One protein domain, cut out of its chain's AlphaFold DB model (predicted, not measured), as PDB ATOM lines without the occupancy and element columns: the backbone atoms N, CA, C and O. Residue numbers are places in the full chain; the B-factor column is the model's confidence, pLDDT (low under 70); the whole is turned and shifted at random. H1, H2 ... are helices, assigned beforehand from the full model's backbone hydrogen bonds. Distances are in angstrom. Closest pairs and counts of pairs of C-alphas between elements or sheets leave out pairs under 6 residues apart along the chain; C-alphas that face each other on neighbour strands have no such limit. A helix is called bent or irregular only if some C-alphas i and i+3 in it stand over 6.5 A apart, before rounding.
ATOM      1  N   GLY A   2     249.312 316.530 261.619       85.62
ATOM      2  CA  GLY A   2     250.636 316.845 261.070       85.62
ATOM      3  C   GLY A   2     250.695 316.887 259.534       85.62
ATOM      4  O   GLY A   2     251.250 317.834 258.986       85.62
ATOM      5  N   ILE A   3     250.029 315.952 258.843       87.50
ATOM      6  CA  ILE A   3     249.898 315.955 257.370       87.50
ATOM      7  C   ILE A   3     249.241 317.243 256.866       87.50
ATOM      8  O   ILE A   3     249.798 317.904 256.000       87.50
ATOM      9  N   VAL A   4     248.099 317.637 257.444       85.81
ATOM     10  CA  VAL A   4     247.392 318.877 257.076       85.81
ATOM     11  C   VAL A   4     248.320 320.075 257.210       85.81
ATOM     12  O   VAL A   4     248.463 320.840 256.268       85.81
ATOM     13  N   LEU A   5     248.997 320.199 258.356       87.94
ATOM     14  CA  LEU A   5     249.943 321.286 258.610       87.94
ATOM     15  C   LEU A   5     251.122 321.274 257.628       87.94
ATOM     16  O   LEU A   5     251.612 322.340 257.270       87.94
ATOM     17  N   GLY A   6     251.558 320.091 257.188       85.94
ATOM     18  CA  GLY A   6     252.611 319.928 256.185       85.94
ATOM     19  C   GLY A   6     252.162 320.363 254.790       85.94
ATOM     20  O   GLY A   6     252.868 321.133 254.145       85.94
ATOM     21  N   ILE A   7     250.964 319.947 254.363       84.88
ATOM     22  CA  ILE A   7     250.365 320.329 253.071       84.88
ATOM     23  C   ILE A   7     250.216 321.850 252.977       84.88
ATOM     24  O   ILE A   7     250.594 322.446 251.973       84.88
ATOM     25  N   ILE A   8     249.728 322.491 254.043       85.62
ATOM     26  CA  ILE A   8     249.547 323.951 254.086       85.62
ATOM     27  C   ILE A   8     250.843 324.716 254.406       85.62
ATOM     28  O   ILE A   8     250.804 325.922 254.630       85.62
ATOM     29  N   ARG A   9     251.987 324.020 254.500       86.88
ATOM     30  CA  ARG A   9     253.306 324.580 254.848       86.88
ATOM     31  C   ARG A   9     253.302 325.432 256.130       86.88
ATOM     32  O   ARG A   9     254.015 326.424 256.244       86.88
ATOM     33  N   SER A  10     252.512 325.040 257.128       89.25
ATOM     34  CA  SER A  10     252.419 325.765 258.396       89.25
ATOM     35  C   SER A  10     253.683 325.592 259.240       89.25
ATOM     36  O   SER A  10     254.163 324.475 259.436       89.25
ATOM     37  N   ARG A  11     254.147 326.679 259.876       91.44
ATOM     38  CA  ARG A  11     255.219 326.639 260.893       91.44
ATOM     39  C   ARG A  11     254.926 325.688 262.061       91.44
ATOM     40  O   ARG A  11     255.855 325.203 262.697       91.44
ATOM     41  N   TRP A  12     253.650 325.386 262.309       91.94
ATOM     42  CA  TRP A  12     253.208 324.455 263.351       91.94
ATOM     43  C   TRP A  12     253.377 322.980 262.982       91.94
ATOM     44  O   TRP A  12     253.221 322.132 263.856       91.94
ATOM     45  N   HIS A  13     253.718 322.658 261.729       93.19
ATOM     46  CA  HIS A  13     253.952 321.277 261.314       93.19
ATOM     47  C   HIS A  13     254.993 320.592 262.205       93.19
ATOM     48  O   HIS A  13     254.695 319.566 262.806       93.19
ATOM     49  N   VAL A  14     256.184 321.187 262.344       93.12
ATOM     50  CA  VAL A  14     257.275 320.582 263.119       93.12
ATOM     51  C   VAL A  14     256.932 320.491 264.614       93.12
ATOM     52  O   VAL A  14     256.975 319.376 265.121       93.12
ATOM     53  N   PRO A  15     256.497 321.564 265.315       94.81
ATOM     54  CA  PRO A  15     256.133 321.471 266.733       94.81
ATOM     55  C   PRO A  15     255.079 320.401 267.046       94.81
ATOM     56  O   PRO A  15     255.228 319.652 268.009       94.81
ATOM     57  N   VAL A  16     254.032 320.287 266.219       94.31
ATOM     58  CA  VAL A  16     252.981 319.274 266.417       94.31
ATOM     59  C   VAL A  16     253.525 317.860 266.212       94.31
ATOM     60  O   VAL A  16     253.182 316.962 266.978       94.31
ATOM     61  N   GLN A  17     254.392 317.652 265.216       94.56
ATOM     62  CA  GLN A  17     255.030 316.353 264.990       94.56
ATOM     63  C   GLN A  17     256.015 315.998 266.105       94.56
ATOM     64  O   GLN A  17     256.043 314.852 266.541       94.56
ATOM     65  N   THR A  18     256.770 316.969 266.622       94.31
ATOM     66  CA  THR A  18     257.652 316.773 267.778       94.31
ATOM     67  C   THR A  18     256.851 316.389 269.021       94.31
ATOM     68  O   THR A  18     257.214 315.431 269.695       94.31
ATOM     69  N   GLY A  19     255.728 317.062 269.294       95.75
ATOM     70  CA  GLY A  19     254.829 316.679 270.388       95.75
ATOM     71  C   GLY A  19     254.290 315.252 270.232       95.75
ATOM     72  O   GLY A  19     254.321 314.470 271.179       95.75
ATOM     73  N   GLY A  20     253.873 314.878 269.016       93.56
ATOM     74  CA  GLY A  20     253.455 313.507 268.704       93.56
ATOM     75  C   GLY A  20     254.574 312.475 268.881       93.56
ATOM     76  O   GLY A  20     254.330 311.399 269.419       93.56
ATOM     77  N   LEU A  21     255.806 312.810 268.486       94.69
ATOM     78  CA  LEU A  21     256.984 311.961 268.662       94.69
ATOM     79  C   LEU A  21     257.303 311.735 270.143       94.69
ATOM     80  O   LEU A  21     257.547 310.598 270.534       94.69
ATOM     81  N   VAL A  22     257.253 312.783 270.973       95.81
ATOM     82  CA  VAL A  22     257.450 312.660 272.427       95.81
ATOM     83  C   VAL A  22     256.409 311.718 273.029       95.81
ATOM     84  O   VAL A  22     256.773 310.801 273.758       95.81
ATOM     85  N   LEU A  23     255.130 311.878 272.674       94.25
ATOM     86  CA  LEU A  23     254.072 310.973 273.134       94.25
ATOM     87  C   LEU A  23     254.306 309.525 272.679       94.25
ATOM     88  O   LEU A  23     254.127 308.603 273.471       94.25
ATOM     89  N   ALA A  24     254.730 309.320 271.429       92.75
ATOM     90  CA  ALA A  24     255.019 307.994 270.891       92.75
ATOM     91  C   ALA A  24     256.202 307.321 271.605       92.75
ATOM     92  O   ALA A  24     256.110 306.145 271.954       92.75
ATOM     93  N   ILE A  25     257.284 308.063 271.869       91.81
ATOM     94  CA  ILE A  25     258.445 307.569 272.622       91.81
ATOM     95  C   ILE A  25     258.029 307.213 274.048       91.81
ATOM     96  O   ILE A  25     258.308 306.106 274.499       91.81
ATOM     97  N   THR A  26     257.308 308.100 274.739       92.44
ATOM     98  CA  THR A  26     256.814 307.836 276.096       92.44
ATOM     99  C   THR A  26     255.935 306.587 276.133       92.44
ATOM    100  O   THR A  26     256.148 305.718 276.973       92.44
ATOM    101  N   GLY A  27     254.994 306.444 275.194       89.56
ATOM    102  CA  GLY A  27     254.154 305.248 275.092       89.56
ATOM    103  C   GLY A  27     254.961 303.974 274.823       89.56
ATOM    104  O   GLY A  27     254.707 302.943 275.441       89.56
ATOM    105  N   HIS A  28     255.972 304.047 273.953       88.25
ATOM    106  CA  HIS A  28     256.859 302.920 273.666       88.25
ATOM    107  C   HIS A  28     257.672 302.498 274.898       88.25
ATOM    108  O   HIS A  28     257.755 301.304 275.189       88.25
ATOM    109  N   LEU A  29     258.221 303.460 275.649       88.62
ATOM    110  CA  LEU A  29     258.959 303.203 276.887       88.62
ATOM    111  C   LEU A  29     258.056 302.596 277.965       88.62
ATOM    112  O   LEU A  29     258.422 301.584 278.555       88.62
ATOM    113  N   LEU A  30     256.863 303.162 278.180       87.81
ATOM    114  CA  LEU A  30     255.892 302.635 279.143       87.81
ATOM    115  C   LEU A  30     255.477 301.198 278.802       87.81
ATOM    116  O   LEU A  30     255.449 300.350 279.686       87.81
ATOM    117  N   GLY A  31     255.252 300.890 277.521       81.94
ATOM    118  CA  GLY A  31     254.935 299.528 277.081       81.94
ATOM    119  C   GLY A  31     256.054 298.508 277.344       81.94
ATOM    120  O   GLY A  31     255.772 297.329 277.555       81.94
ATOM    121  N   HIS A  32     257.318 298.945 277.378       82.56
ATOM    122  CA  HIS A  32     258.471 298.088 277.686       82.56
ATOM    123  C   HIS A  32     258.863 298.101 279.168       82.56
ATOM    124  O   HIS A  32     259.555 297.186 279.613       82.56
ATOM    125  N   ALA A  33     258.393 299.076 279.953       82.69
ATOM    126  CA  ALA A  33     258.715 299.211 281.373       82.69
ATOM    127  C   ALA A  33     258.281 297.988 282.204       82.69
ATOM    128  O   ALA A  33     258.901 297.669 283.216       82.69
ATOM    129  N   HIS A  34     257.265 297.247 281.753       75.50
ATOM    130  CA  HIS A  34     256.816 296.004 282.395       75.50
ATOM    131  C   HIS A  34     257.630 294.759 281.967       75.50
ATOM    132  O   HIS A  34     257.358 293.636 282.404       75.50
ATOM    133  N   GLY A  35     258.662 294.933 281.130       65.31
ATOM    134  CA  GLY A  35     259.575 293.876 280.685       65.31
ATOM    135  C   GLY A  35     258.923 292.813 279.796       65.31
ATOM    136  O   GLY A  35     259.403 291.685 279.754       65.31
ATOM    137  N   GLY A  36     257.790 293.125 279.155       60.84
ATOM    138  CA  GLY A  36     257.035 292.181 278.319       60.84
ATOM    139  C   GLY A  36     256.368 291.030 279.084       60.84
ATOM    140  O   GLY A  36     255.818 290.128 278.463       60.84
ATOM    141  N   ARG A  37     256.396 291.048 280.424       58.69
ATOM    142  CA  ARG A  37     255.899 289.950 281.276       58.69
ATOM    143  C   ARG A  37     254.376 289.899 281.397       58.69
ATOM    144  O   ARG A  37     253.838 288.882 281.819       58.69
ATOM    145  N   GLU A  38     253.696 290.978 281.029       71.69
ATOM    146  CA  GLU A  38     252.241 291.108 281.143       71.69
ATOM    147  C   GLU A  38     251.497 290.547 279.920       71.69
ATOM    148  O   GLU A  38     250.384 290.040 280.050       71.69
ATOM    149  N   PHE A  39     252.127 290.549 278.736       73.50
ATOM    150  CA  PHE A  39     251.481 290.147 277.485       73.50
ATOM    151  C   PHE A  39     252.251 289.036 276.771       73.50
ATOM    152  O   PHE A  39     253.457 289.116 276.550       73.50
ATOM    153  N   ARG A  40     251.525 288.003 276.330       78.06
ATOM    154  CA  ARG A  40     252.059 286.946 275.454       78.06
ATOM    155  C   ARG A  40     252.517 287.532 274.110       78.06
ATOM    156  O   ARG A  40     252.029 288.601 273.732       78.06
ATOM    157  N   PRO A  41     253.367 286.829 273.335       82.69
ATOM    158  CA  PRO A  41     253.702 287.237 271.973       82.69
ATOM    159  C   PRO A  41     252.440 287.530 271.154       82.69
ATOM    160  O   PRO A  41     251.565 286.675 271.012       82.69
ATOM    161  N   ASN A  42     252.335 288.750 270.633       84.19
ATOM    162  CA  ASN A  42     251.118 289.254 270.002       84.19
ATOM    163  C   ASN A  42     251.435 290.096 268.755       84.19
ATOM    164  O   ASN A  42     252.567 290.542 268.541       84.19
ATOM    165  N   ALA A  43     250.421 290.292 267.911       86.00
ATOM    166  CA  ALA A  43     250.555 291.038 266.661       86.00
ATOM    167  C   ALA A  43     250.881 292.523 266.893       86.00
ATOM    168  O   ALA A  43     251.639 293.094 266.116       86.00
ATOM    169  N   HIS A  44     250.373 293.124 267.975       89.12
ATOM    170  CA  HIS A  44     250.643 294.519 268.334       89.12
ATOM    171  C   HIS A  44     252.131 294.777 268.591       89.12
ATOM    172  O   HIS A  44     252.690 295.729 268.061       89.12
ATOM    173  N   SER A  45     252.799 293.913 269.357       88.12
ATOM    174  CA  SER A  45     254.231 294.026 269.653       88.12
ATOM    175  C   SER A  45     255.085 293.810 268.400       88.12
ATOM    176  O   SER A  45     256.008 294.580 268.138       88.12
ATOM    177  N   ARG A  46     254.739 292.826 267.556       87.94
ATOM    178  CA  ARG A  46     255.447 292.600 266.282       87.94
ATOM    179  C   ARG A  46     255.299 293.785 265.326       87.94
ATOM    180  O   ARG A  46     256.283 294.209 264.725       87.94
ATOM    181  N   PHE A  47     254.089 294.325 265.202       91.12
ATOM    182  CA  PHE A  47     253.814 295.480 264.352       91.12
ATOM    183  C   PHE A  47     254.413 296.776 264.923       91.12
ATOM    184  O   PHE A  47     254.854 297.629 264.153       91.12
ATOM    185  N   ALA A  48     254.528 296.900 266.252       91.44
ATOM    186  CA  ALA A  48     255.177 298.036 266.909       91.44
ATOM    187  C   ALA A  48     256.602 298.257 266.393       91.44
ATOM    188  O   ALA A  48     256.978 299.391 266.114       91.44
ATOM    189  N   ASN A  49     257.375 297.181 266.222       89.75
ATOM    190  CA  ASN A  49     258.753 297.268 265.735       89.75
ATOM    191  C   ASN A  49     258.816 297.860 264.322       89.75
ATOM    192  O   ASN A  49     259.642 298.732 264.060       89.75
ATOM    193  N   LEU A  50     257.905 297.443 263.436       92.38
ATOM    194  CA  LEU A  50     257.773 298.025 262.098       92.38
ATOM    195  C   LEU A  50     257.357 299.501 262.164       92.38
ATOM    196  O   LEU A  50     257.875 300.328 261.420       92.38
ATOM    197  N   LEU A  51     256.430 299.857 263.056       93.25
ATOM    198  CA  LEU A  51     255.970 301.238 263.183       93.25
ATOM    199  C   LEU A  51     257.063 302.164 263.736       93.25
ATOM    200  O   LEU A  51     257.197 303.295 263.273       93.25
ATOM    201  N   VAL A  52     257.863 301.695 264.697       92.31
ATOM    202  CA  VAL A  52     258.979 302.461 265.269       92.31
ATOM    203  C   VAL A  52     260.072 302.692 264.230       92.31
ATOM    204  O   VAL A  52     260.565 303.813 264.122       92.31
ATOM    205  N   THR A  53     260.418 301.687 263.417       92.12
ATOM    206  CA  THR A  53     261.393 301.876 262.329       92.12
ATOM    207  C   THR A  53     260.870 302.836 261.262       92.12
ATOM    208  O   THR A  53     261.616 303.699 260.799       92.12
ATOM    209  N   TRP A  54     259.577 302.770 260.931       94.44
ATOM    210  CA  TRP A  54     258.931 303.713 260.014       94.44
ATOM    211  C   TRP A  54     258.920 305.149 260.557       94.44
ATOM    212  O   TRP A  54     259.235 306.099 259.837       94.44
ATOM    213  N   LEU A  55     258.608 305.323 261.846       94.38
ATOM    214  CA  LEU A  55     258.652 306.618 262.525       94.38
ATOM    215  C   LEU A  55     260.078 307.179 262.563       94.38
ATOM    216  O   LEU A  55     260.275 308.360 262.282       94.38
ATOM    217  N   LEU A  56     261.075 306.341 262.854       95.06
ATOM    218  CA  LEU A  56     262.480 306.738 262.844       95.06
ATOM    219  C   LEU A  56     262.911 307.217 261.452       95.06
ATOM    220  O   LEU A  56     263.492 308.296 261.333       95.06
ATOM    221  N   ALA A  57     262.567 306.472 260.397       95.19
ATOM    222  CA  ALA A  57     262.832 306.879 259.019       95.19
ATOM    223  C   ALA A  57     262.174 308.231 258.691       95.19
ATOM    224  O   ALA A  57     262.819 309.113 258.116       95.19
ATOM    225  N   GLN A  58     260.927 308.437 259.127       95.56
ATOM    226  CA  GLN A  58     260.212 309.699 258.943       95.56
ATOM    227  C   GLN A  58     260.906 310.880 259.640       95.56
ATOM    228  O   GLN A  58     261.009 311.963 259.053       95.56
ATOM    229  N   VAL A  59     261.400 310.676 260.866       95.38
ATOM    230  CA  VAL A  59     262.137 311.686 261.640       95.38
ATOM    231  C   VAL A  59     263.476 312.011 260.982       95.38
ATOM    232  O   VAL A  59     263.772 313.189 260.790       95.38
ATOM    233  N   ILE A  60     264.253 311.003 260.573       95.44
ATOM    234  CA  ILE A  60     265.543 311.196 259.888       95.44
ATOM    235  C   ILE A  60     265.351 312.004 258.601       95.44
ATOM    236  O   ILE A  60     266.060 312.988 258.379       95.44
ATOM    237  N   CYS A  61     264.354 311.651 257.784       94.62
ATOM    238  CA  CYS A  61     264.039 312.403 256.570       94.62
ATOM    239  C   CYS A  61     263.641 313.854 256.890       94.62
ATOM    240  O   CYS A  61     264.105 314.788 256.235       94.62
ATOM    241  N   GLY A  62     262.819 314.061 257.925       92.94
ATOM    242  CA  GLY A  62     262.399 315.394 258.363       92.94
ATOM    243  C   GLY A  62     263.566 316.266 258.841       92.94
ATOM    244  O   GLY A  62     263.653 317.436 258.461       92.94
ATOM    245  N   LEU A  63     264.490 315.692 259.619       93.75
ATOM    246  CA  LEU A  63     265.711 316.363 260.070       93.75
ATOM    247  C   LEU A  63     266.597 316.743 258.880       93.75
ATOM    248  O   LEU A  63     266.970 317.909 258.757       93.75
ATOM    249  N   TYR A  64     266.856 315.809 257.959       93.38
ATOM    250  CA  TYR A  64     267.633 316.073 256.744       93.38
ATOM    251  C   TYR A  64     267.073 317.259 255.946       93.38
ATOM    252  O   TYR A  64     267.804 318.183 255.581       93.38
ATOM    253  N   LEU A  65     265.756 317.280 255.714       91.31
ATOM    254  CA  LEU A  65     265.102 318.350 254.957       91.31
ATOM    255  C   LEU A  65     265.218 319.715 255.650       91.31
ATOM    256  O   LEU A  65     265.306 320.736 254.955       91.31
ATOM    257  N   LYS A  66     265.268 319.735 256.991       89.69
ATOM    258  CA  LYS A  66     265.421 320.940 257.817       89.69
ATOM    259  C   LYS A  66     266.856 321.449 257.951       89.69
ATOM    260  O   LYS A  66     267.022 322.636 258.223       89.69
ATOM    261  N   LEU A  67     267.869 320.616 257.724       86.19
ATOM    262  CA  LEU A  67     269.279 321.019 257.806       86.19
ATOM    263  C   LEU A  67     269.756 321.880 256.619       86.19
ATOM    264  O   LEU A  67     270.864 322.398 256.660       86.19
ATOM    265  N   HIS A  68     268.932 322.072 255.577       81.19
ATOM    266  CA  HIS A  68     269.211 322.943 254.418       81.19
ATOM    267  C   HIS A  68     270.627 322.782 253.817       81.19
ATOM    268  O   HIS A  68     271.274 323.763 253.457       81.19
ATOM    269  N   LEU A  69     271.107 321.542 253.681       82.88
ATOM    270  CA  LEU A  69     272.407 321.245 253.072       82.88
ATOM    271  C   LEU A  69     272.423 321.703 251.596       82.88
ATOM    272  O   LEU A  69     271.637 321.208 250.789       82.88
ATOM    273  N   LYS A  70     273.298 322.661 251.246       76.31
ATOM    274  CA  LYS A  70     273.316 323.342 249.926       76.31
ATOM    275  C   LYS A  70     274.290 322.754 248.894       76.31
ATOM    276  O   LYS A  70     274.305 323.190 247.747       76.31
ATOM    277  N   HIS A  71     275.136 321.802 249.276       83.69
ATOM    278  CA  HIS A  71     276.184 321.287 248.391       83.69
ATOM    279  C   HIS A  71     275.603 320.374 247.284       83.69
ATOM    280  O   HIS A  71     274.686 319.597 247.547       83.69
ATOM    281  N   LYS A  72     276.128 320.460 246.045       77.56
ATOM    282  CA  LYS A  72     275.524 319.896 244.806       77.56
ATOM    283  C   LYS A  72     275.038 318.442 244.925       77.56
ATOM    284  O   LYS A  72     273.918 318.146 244.525       77.56
ATOM    285  N   CYS A  73     275.843 317.555 245.512       80.62
ATOM    286  CA  CYS A  73     275.471 316.145 245.711       80.62
ATOM    287  C   CYS A  73     274.272 315.976 246.675       80.62
ATOM    288  O   CYS A  73     273.353 315.200 246.423       80.62
ATOM    289  N   TRP A  74     274.211 316.782 247.737       84.19
ATOM    290  CA  TRP A  74     273.126 316.759 248.725       84.19
ATOM    291  C   TRP A  74     271.820 317.347 248.179       84.19
ATOM    292  O   TRP A  74     270.728 316.909 248.547       84.19
ATOM    293  N   ALA A  75     271.922 318.304 247.254       79.31
ATOM    294  CA  ALA A  75     270.765 318.862 246.564       79.31
ATOM    295  C   ALA A  75     270.049 317.813 245.691       79.31
ATOM    296  O   ALA A  75     268.821 317.801 245.657       79.31
ATOM    297  N   GLN A  76     270.782 316.885 245.060       84.62
ATOM    298  CA  GLN A  76     270.184 315.791 244.278       84.62
ATOM    299  C   GLN A  76     269.450 314.777 245.170       84.62
ATOM    300  O   GLN A  76     268.320 314.388 244.874       84.62
ATOM    301  N   ILE A  77     270.046 314.406 246.309       89.69
ATOM    302  CA  ILE A  77     269.443 313.477 247.283       89.69
ATOM    303  C   ILE A  77     268.167 314.072 247.904       89.69
ATOM    304  O   ILE A  77     267.222 313.345 248.218       89.69
ATOM    305  N   ARG A  78     268.098 315.403 248.043       90.44
ATOM    306  CA  ARG A  78     266.960 316.107 248.653       90.44
ATOM    307  C   ARG A  78     265.626 315.784 247.988       90.44
ATOM    308  O   ARG A  78     264.644 315.615 248.707       90.44
ATOM    309  N   THR A  79     265.581 315.666 246.665       88.81
ATOM    310  CA  THR A  79     264.347 315.331 245.935       88.81
ATOM    311  C   THR A  79     263.835 313.942 246.314       88.81
ATOM    312  O   THR A  79     262.641 313.763 246.556       88.81
ATOM    313  N   PHE A  80     264.744 312.976 246.457       92.75
ATOM    314  CA  PHE A  80     264.405 311.613 246.864       92.75
ATOM    315  C   PHE A  80     263.914 311.563 248.316       92.75
ATOM    316  O   PHE A  80     262.878 310.968 248.610       92.75
ATOM    317  N   VAL A  81     264.614 312.259 249.220       94.12
ATOM    318  CA  VAL A  81     264.239 312.343 250.641       94.12
ATOM    319  C   VAL A  81     262.890 313.039 250.826       94.12
ATOM    320  O   VAL A  81     262.107 312.628 251.679       94.12
ATOM    321  N   LEU A  82     262.580 314.055 250.016       92.06
ATOM    322  CA  LEU A  82     261.273 314.712 250.028       92.06
ATOM    323  C   LEU A  82     260.149 313.732 249.664       92.06
ATOM    324  O   LEU A  82     259.141 313.676 250.369       92.06
ATOM    325  N   GLY A  83     260.340 312.943 248.601       93.50
ATOM    326  CA  GLY A  83     259.391 311.904 248.200       93.50
ATOM    327  C   GLY A  83     259.197 310.851 249.291       93.50
ATOM    328  O   GLY A  83     258.065 310.573 249.683       93.50
ATOM    329  N   ALA A  84     260.293 310.330 249.850       94.69
ATOM    330  CA  ALA A  84     260.246 309.360 250.943       94.69
ATOM    331  C   ALA A  84     259.526 309.916 252.184       94.69
ATOM    332  O   ALA A  84     258.624 309.269 252.711       94.69
ATOM    333  N   HIS A  85     259.846 311.144 252.607       95.00
ATOM    334  CA  HIS A  85     259.193 311.812 253.737       95.00
ATOM    335  C   HIS A  85     257.684 311.999 253.527       95.00
ATOM    336  O   HIS A  85     256.894 311.883 254.468       95.00
ATOM    337  N   ALA A  86     257.270 312.292 252.290       92.31
ATOM    338  CA  ALA A  86     255.861 312.408 251.940       92.31
ATOM    339  C   ALA A  86     255.154 311.048 252.017       92.31
ATOM    340  O   ALA A  86     254.126 310.940 252.684       92.31
ATOM    341  N   VAL A  87     255.721 310.002 251.405       93.75
ATOM    342  CA  VAL A  87     255.156 308.640 251.422       93.75
ATOM    343  C   VAL A  87     255.043 308.116 252.849       93.75
ATOM    344  O   VAL A  87     253.963 307.703 253.278       93.75
ATOM    345  N   PHE A  88     256.132 308.188 253.613       93.75
ATOM    346  CA  PHE A  88     256.149 307.763 255.004       93.75
ATOM    347  C   PHE A  88     255.133 308.552 255.831       93.75
ATOM    348  O   PHE A  88     254.331 307.946 256.539       93.75
ATOM    349  N   GLY A  89     255.094 309.880 255.687       91.75
ATOM    350  CA  GLY A  89     254.152 310.743 256.396       91.75
ATOM    351  C   GLY A  89     252.682 310.467 256.077       91.75
ATOM    352  O   GLY A  89     251.859 310.490 256.991       91.75
ATOM    353  N   ILE A  90     252.346 310.184 254.814       90.12
ATOM    354  CA  ILE A  90     250.975 309.879 254.370       90.12
ATOM    355  C   ILE A  90     250.531 308.487 254.831       90.12
ATOM    356  O   ILE A  90     249.373 308.319 255.204       90.12
ATOM    357  N   ALA A  91     251.433 307.503 254.854       91.19
ATOM    358  CA  ALA A  91     251.125 306.151 255.321       91.19
ATOM    359  C   ALA A  91     250.942 306.065 256.850       91.19
ATOM    360  O   ALA A  91     250.201 305.213 257.344       91.19
ATOM    361  N   MET A  92     251.585 306.956 257.616       90.88
ATOM    362  CA  MET A  92     251.620 306.889 259.083       90.88
ATOM    363  C   MET A  92     250.254 306.822 259.784       90.88
ATOM    364  O   MET A  92     250.140 306.024 260.710       90.88
ATOM    365  N   PRO A  93     249.203 307.581 259.411       88.81
ATOM    366  CA  PRO A  93     247.889 307.452 260.042       88.81
ATOM    367  C   PRO A  93     247.282 306.058 259.892       88.81
ATOM    368  O   PRO A  93     246.686 305.565 260.842       88.81
ATOM    369  N   ILE A  94     247.467 305.415 258.734       89.50
ATOM    370  CA  ILE A  94     246.953 304.065 258.466       89.50
ATOM    371  C   ILE A  94     247.694 303.052 259.342       89.50
ATOM    372  O   ILE A  94     247.069 302.262 260.044       89.50
ATOM    373  N   LEU A  95     249.030 303.113 259.360       92.25
ATOM    374  CA  LEU A  95     249.842 302.218 260.187       92.25
ATOM    375  C   LEU A  95     249.578 302.441 261.685       92.25
ATOM    376  O   LEU A  95     249.406 301.487 262.439       92.25
ATOM    377  N   SER A  96     249.468 303.696 262.120       92.31
ATOM    378  CA  SER A  96     249.160 304.041 263.514       92.31
ATOM    379  C   SER A  96     247.774 303.544 263.919       92.31
ATOM    380  O   SER A  96     247.603 303.031 265.021       92.31
ATOM    381  N   TRP A  97     246.791 303.645 263.024       92.19
ATOM    382  CA  TRP A  97     245.453 303.111 263.239       92.19
ATOM    383  C   TRP A  97     245.464 301.591 263.432       92.19
ATOM    384  O   TRP A  97     244.925 301.099 264.422       92.19
ATOM    385  N   ILE A  98     246.151 300.854 262.549       91.69
ATOM    386  CA  ILE A  98     246.337 299.401 262.694       91.69
ATOM    387  C   ILE A  98     246.958 299.088 264.060       91.69
ATOM    388  O   ILE A  98     246.456 298.226 264.779       91.69
ATOM    389  N   GLN A  99     247.995 299.826 264.464       93.69
ATOM    390  CA  GLN A  99     248.666 299.601 265.741       93.69
ATOM    391  C   GLN A  99     247.763 299.845 266.956       93.69
ATOM    392  O   GLN A  99     247.809 299.064 267.909       93.69
ATOM    393  N   VAL A 100     246.937 300.897 266.931       92.62
ATOM    394  CA  VAL A 100     245.959 301.199 267.991       92.62
ATOM    395  C   VAL A 100     244.927 300.081 268.102       92.62
ATOM    396  O   VAL A 100     244.650 299.606 269.203       92.62
ATOM    397  N   VAL A 101     244.404 299.614 266.968       91.25
ATOM    398  CA  VAL A 101     243.436 298.514 266.915       91.25
ATOM    399  C   VAL A 101     244.039 297.223 267.477       91.25
ATOM    400  O   VAL A 101     243.453 296.603 268.364       91.25
ATOM    401  N   LEU A 102     245.241 296.844 267.026       89.69
ATOM    402  CA  LEU A 102     245.952 295.674 267.551       89.69
ATOM    403  C   LEU A 102     246.253 295.810 269.051       89.69
ATOM    404  O   LEU A 102     246.195 294.818 269.783       89.69
ATOM    405  N   GLY A 103     246.555 297.026 269.513       89.62
ATOM    406  CA  GLY A 103     246.802 297.331 270.923       89.62
ATOM    407  C   GLY A 103     245.565 297.120 271.783       89.62
ATOM    408  O   GLY A 103     245.655 296.459 272.812       89.62
ATOM    409  N   GLY A 104     244.400 297.584 271.324       88.56
ATOM    410  CA  GLY A 104     243.125 297.363 272.010       88.56
ATOM    411  C   GLY A 104     242.805 295.878 272.206       88.56
ATOM    412  O   GLY A 104     242.444 295.466 273.305       88.56
ATOM    413  N   PHE A 105     243.008 295.050 271.175       87.50
ATOM    414  CA  PHE A 105     242.790 293.601 271.286       87.50
ATOM    415  C   PHE A 105     243.808 292.900 272.177       87.50
ATOM    416  O   PHE A 105     243.440 292.021 272.952       87.50
ATOM    417  N   THR A 106     245.071 293.322 272.102       88.12
ATOM    418  CA  THR A 106     246.131 292.801 272.972       88.12
ATOM    419  C   THR A 106     245.844 293.131 274.437       88.12
ATOM    420  O   THR A 106     245.960 292.251 275.284       88.12
ATOM    421  N   ALA A 107     245.397 294.356 274.730       87.19
ATOM    422  CA  ALA A 107     245.022 294.778 276.079       87.19
ATOM    423  C   ALA A 107     243.809 294.002 276.618       87.19
ATOM    424  O   ALA A 107     243.750 293.690 277.802       87.19
ATOM    425  N   ALA A 108     242.861 293.650 275.745       85.69
ATOM    426  CA  ALA A 108     241.725 292.798 276.088       85.69
ATOM    427  C   ALA A 108     242.082 291.299 276.183       85.69
ATOM    428  O   ALA A 108     241.260 290.509 276.642       85.69
ATOM    429  N   GLY A 109     243.280 290.889 275.753       86.69
ATOM    430  CA  GLY A 109     243.717 289.492 275.778       86.69
ATOM    431  C   GLY A 109     242.967 288.577 274.803       86.69
ATOM    432  O   GLY A 109     242.844 287.380 275.070       86.69
ATOM    433  N   ILE A 110     242.453 289.120 273.694       86.62
ATOM    434  CA  ILE A 110     241.676 288.377 272.685       86.62
ATOM    435  C   ILE A 110     242.424 288.243 271.353       86.62
ATOM    436  O   ILE A 110     243.467 288.856 271.139       86.62
TER     437      ILE A 110
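This is residues 2 to 110 of the 386 residues of an uncharacterized protein of Botryotinia narcissicola (UniProt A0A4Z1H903). Three long helices run back and forth along one long axis: H3 has H4 folded back along it on one side and H2 near it on another, with H2 and H4 apart from each other. The short helix H1 makes a small hairpin with the beginning of H2 and comes close to H4a, the first arm of the bent helix H4, whose second arm is H4b. The printed part has 109 residues with four named helices, in the order H1, H2, H3, H4, and no named strand; its class is all helix. It is loose, with a radius of gyration of the C-alphas of 16.4 A, and only just elongated, spanning 52 by 26 by 21 A.

H1, residues 2 to 7, touches H2, residues 13 to 33, at a shallow tilt of 26 degrees, opposite ways. The two form a helical hairpin, in which H2 touches H1 with residues 13 to 17 alone; their closest C-alphas, of Leu 5 and His 13, are 4.8 A apart. H2 and H3, residues 43 to 66, are near each other, with 17 pairs of C-alphas within 10 A and the closest at 8.3 A. H4, residues 72 to 108, was assigned as one helix by its hydrogen bonds, but is bent: C-alphas 90 and 93 are 6.9 A apart. Its arms, H4a, residues 72 to 90, and H4b, residues 93 to 108, stand at a steep tilt of 46 degrees, and H4a has a kink of 29 degrees near residue 80. H3 and H4a form a helical hairpin and touch, through residues 54 to 65 of H3 alone; their closest C-alphas are those of Cys 61 and His 85, 5.6 A apart. They run opposite ways at a tilt of 38 degrees, only just steep. H3 touches H4b with residues 43 to 51 alone, opposite ways at a shallow tilt of 31 degrees; the closest C-alphas, of His 44 and Leu 102, are 4.9 A apart. H1 and H4a are close but not clearly touching, with the C-alphas of Ile 3 and Gly 89 closest at 6.8 A. H2 is apart from both H4a and H4b. In H1, H2 and H4b each O i to N i+4 pair is within hydrogen-bond range; in H3 it is 18 of 20 and in H4a 13 of 15.

H1 begins at C-alpha 2, at (250.636, 316.845, 261.070). H2 is 30.2 A long from first to last C-alpha, and H3, which begins at C-alpha 43, at (250.555, 291.038, 266.661), is 34.5 A long. H4a is 28.2 A long and H4b 22.6 A, ending at C-alpha 108, at (241.725, 292.798, 276.088).

The two C-alphas farthest apart are those of Lys 72 and Ile 110, at 54.0 A. The printed part has no cut. The links H1 to H2 and H3 to H4 are tight, the link H2 to H3 is short, and no link is long. The mean pLDDT of the printed part is 88.5, with residues 35 to 37 under 70.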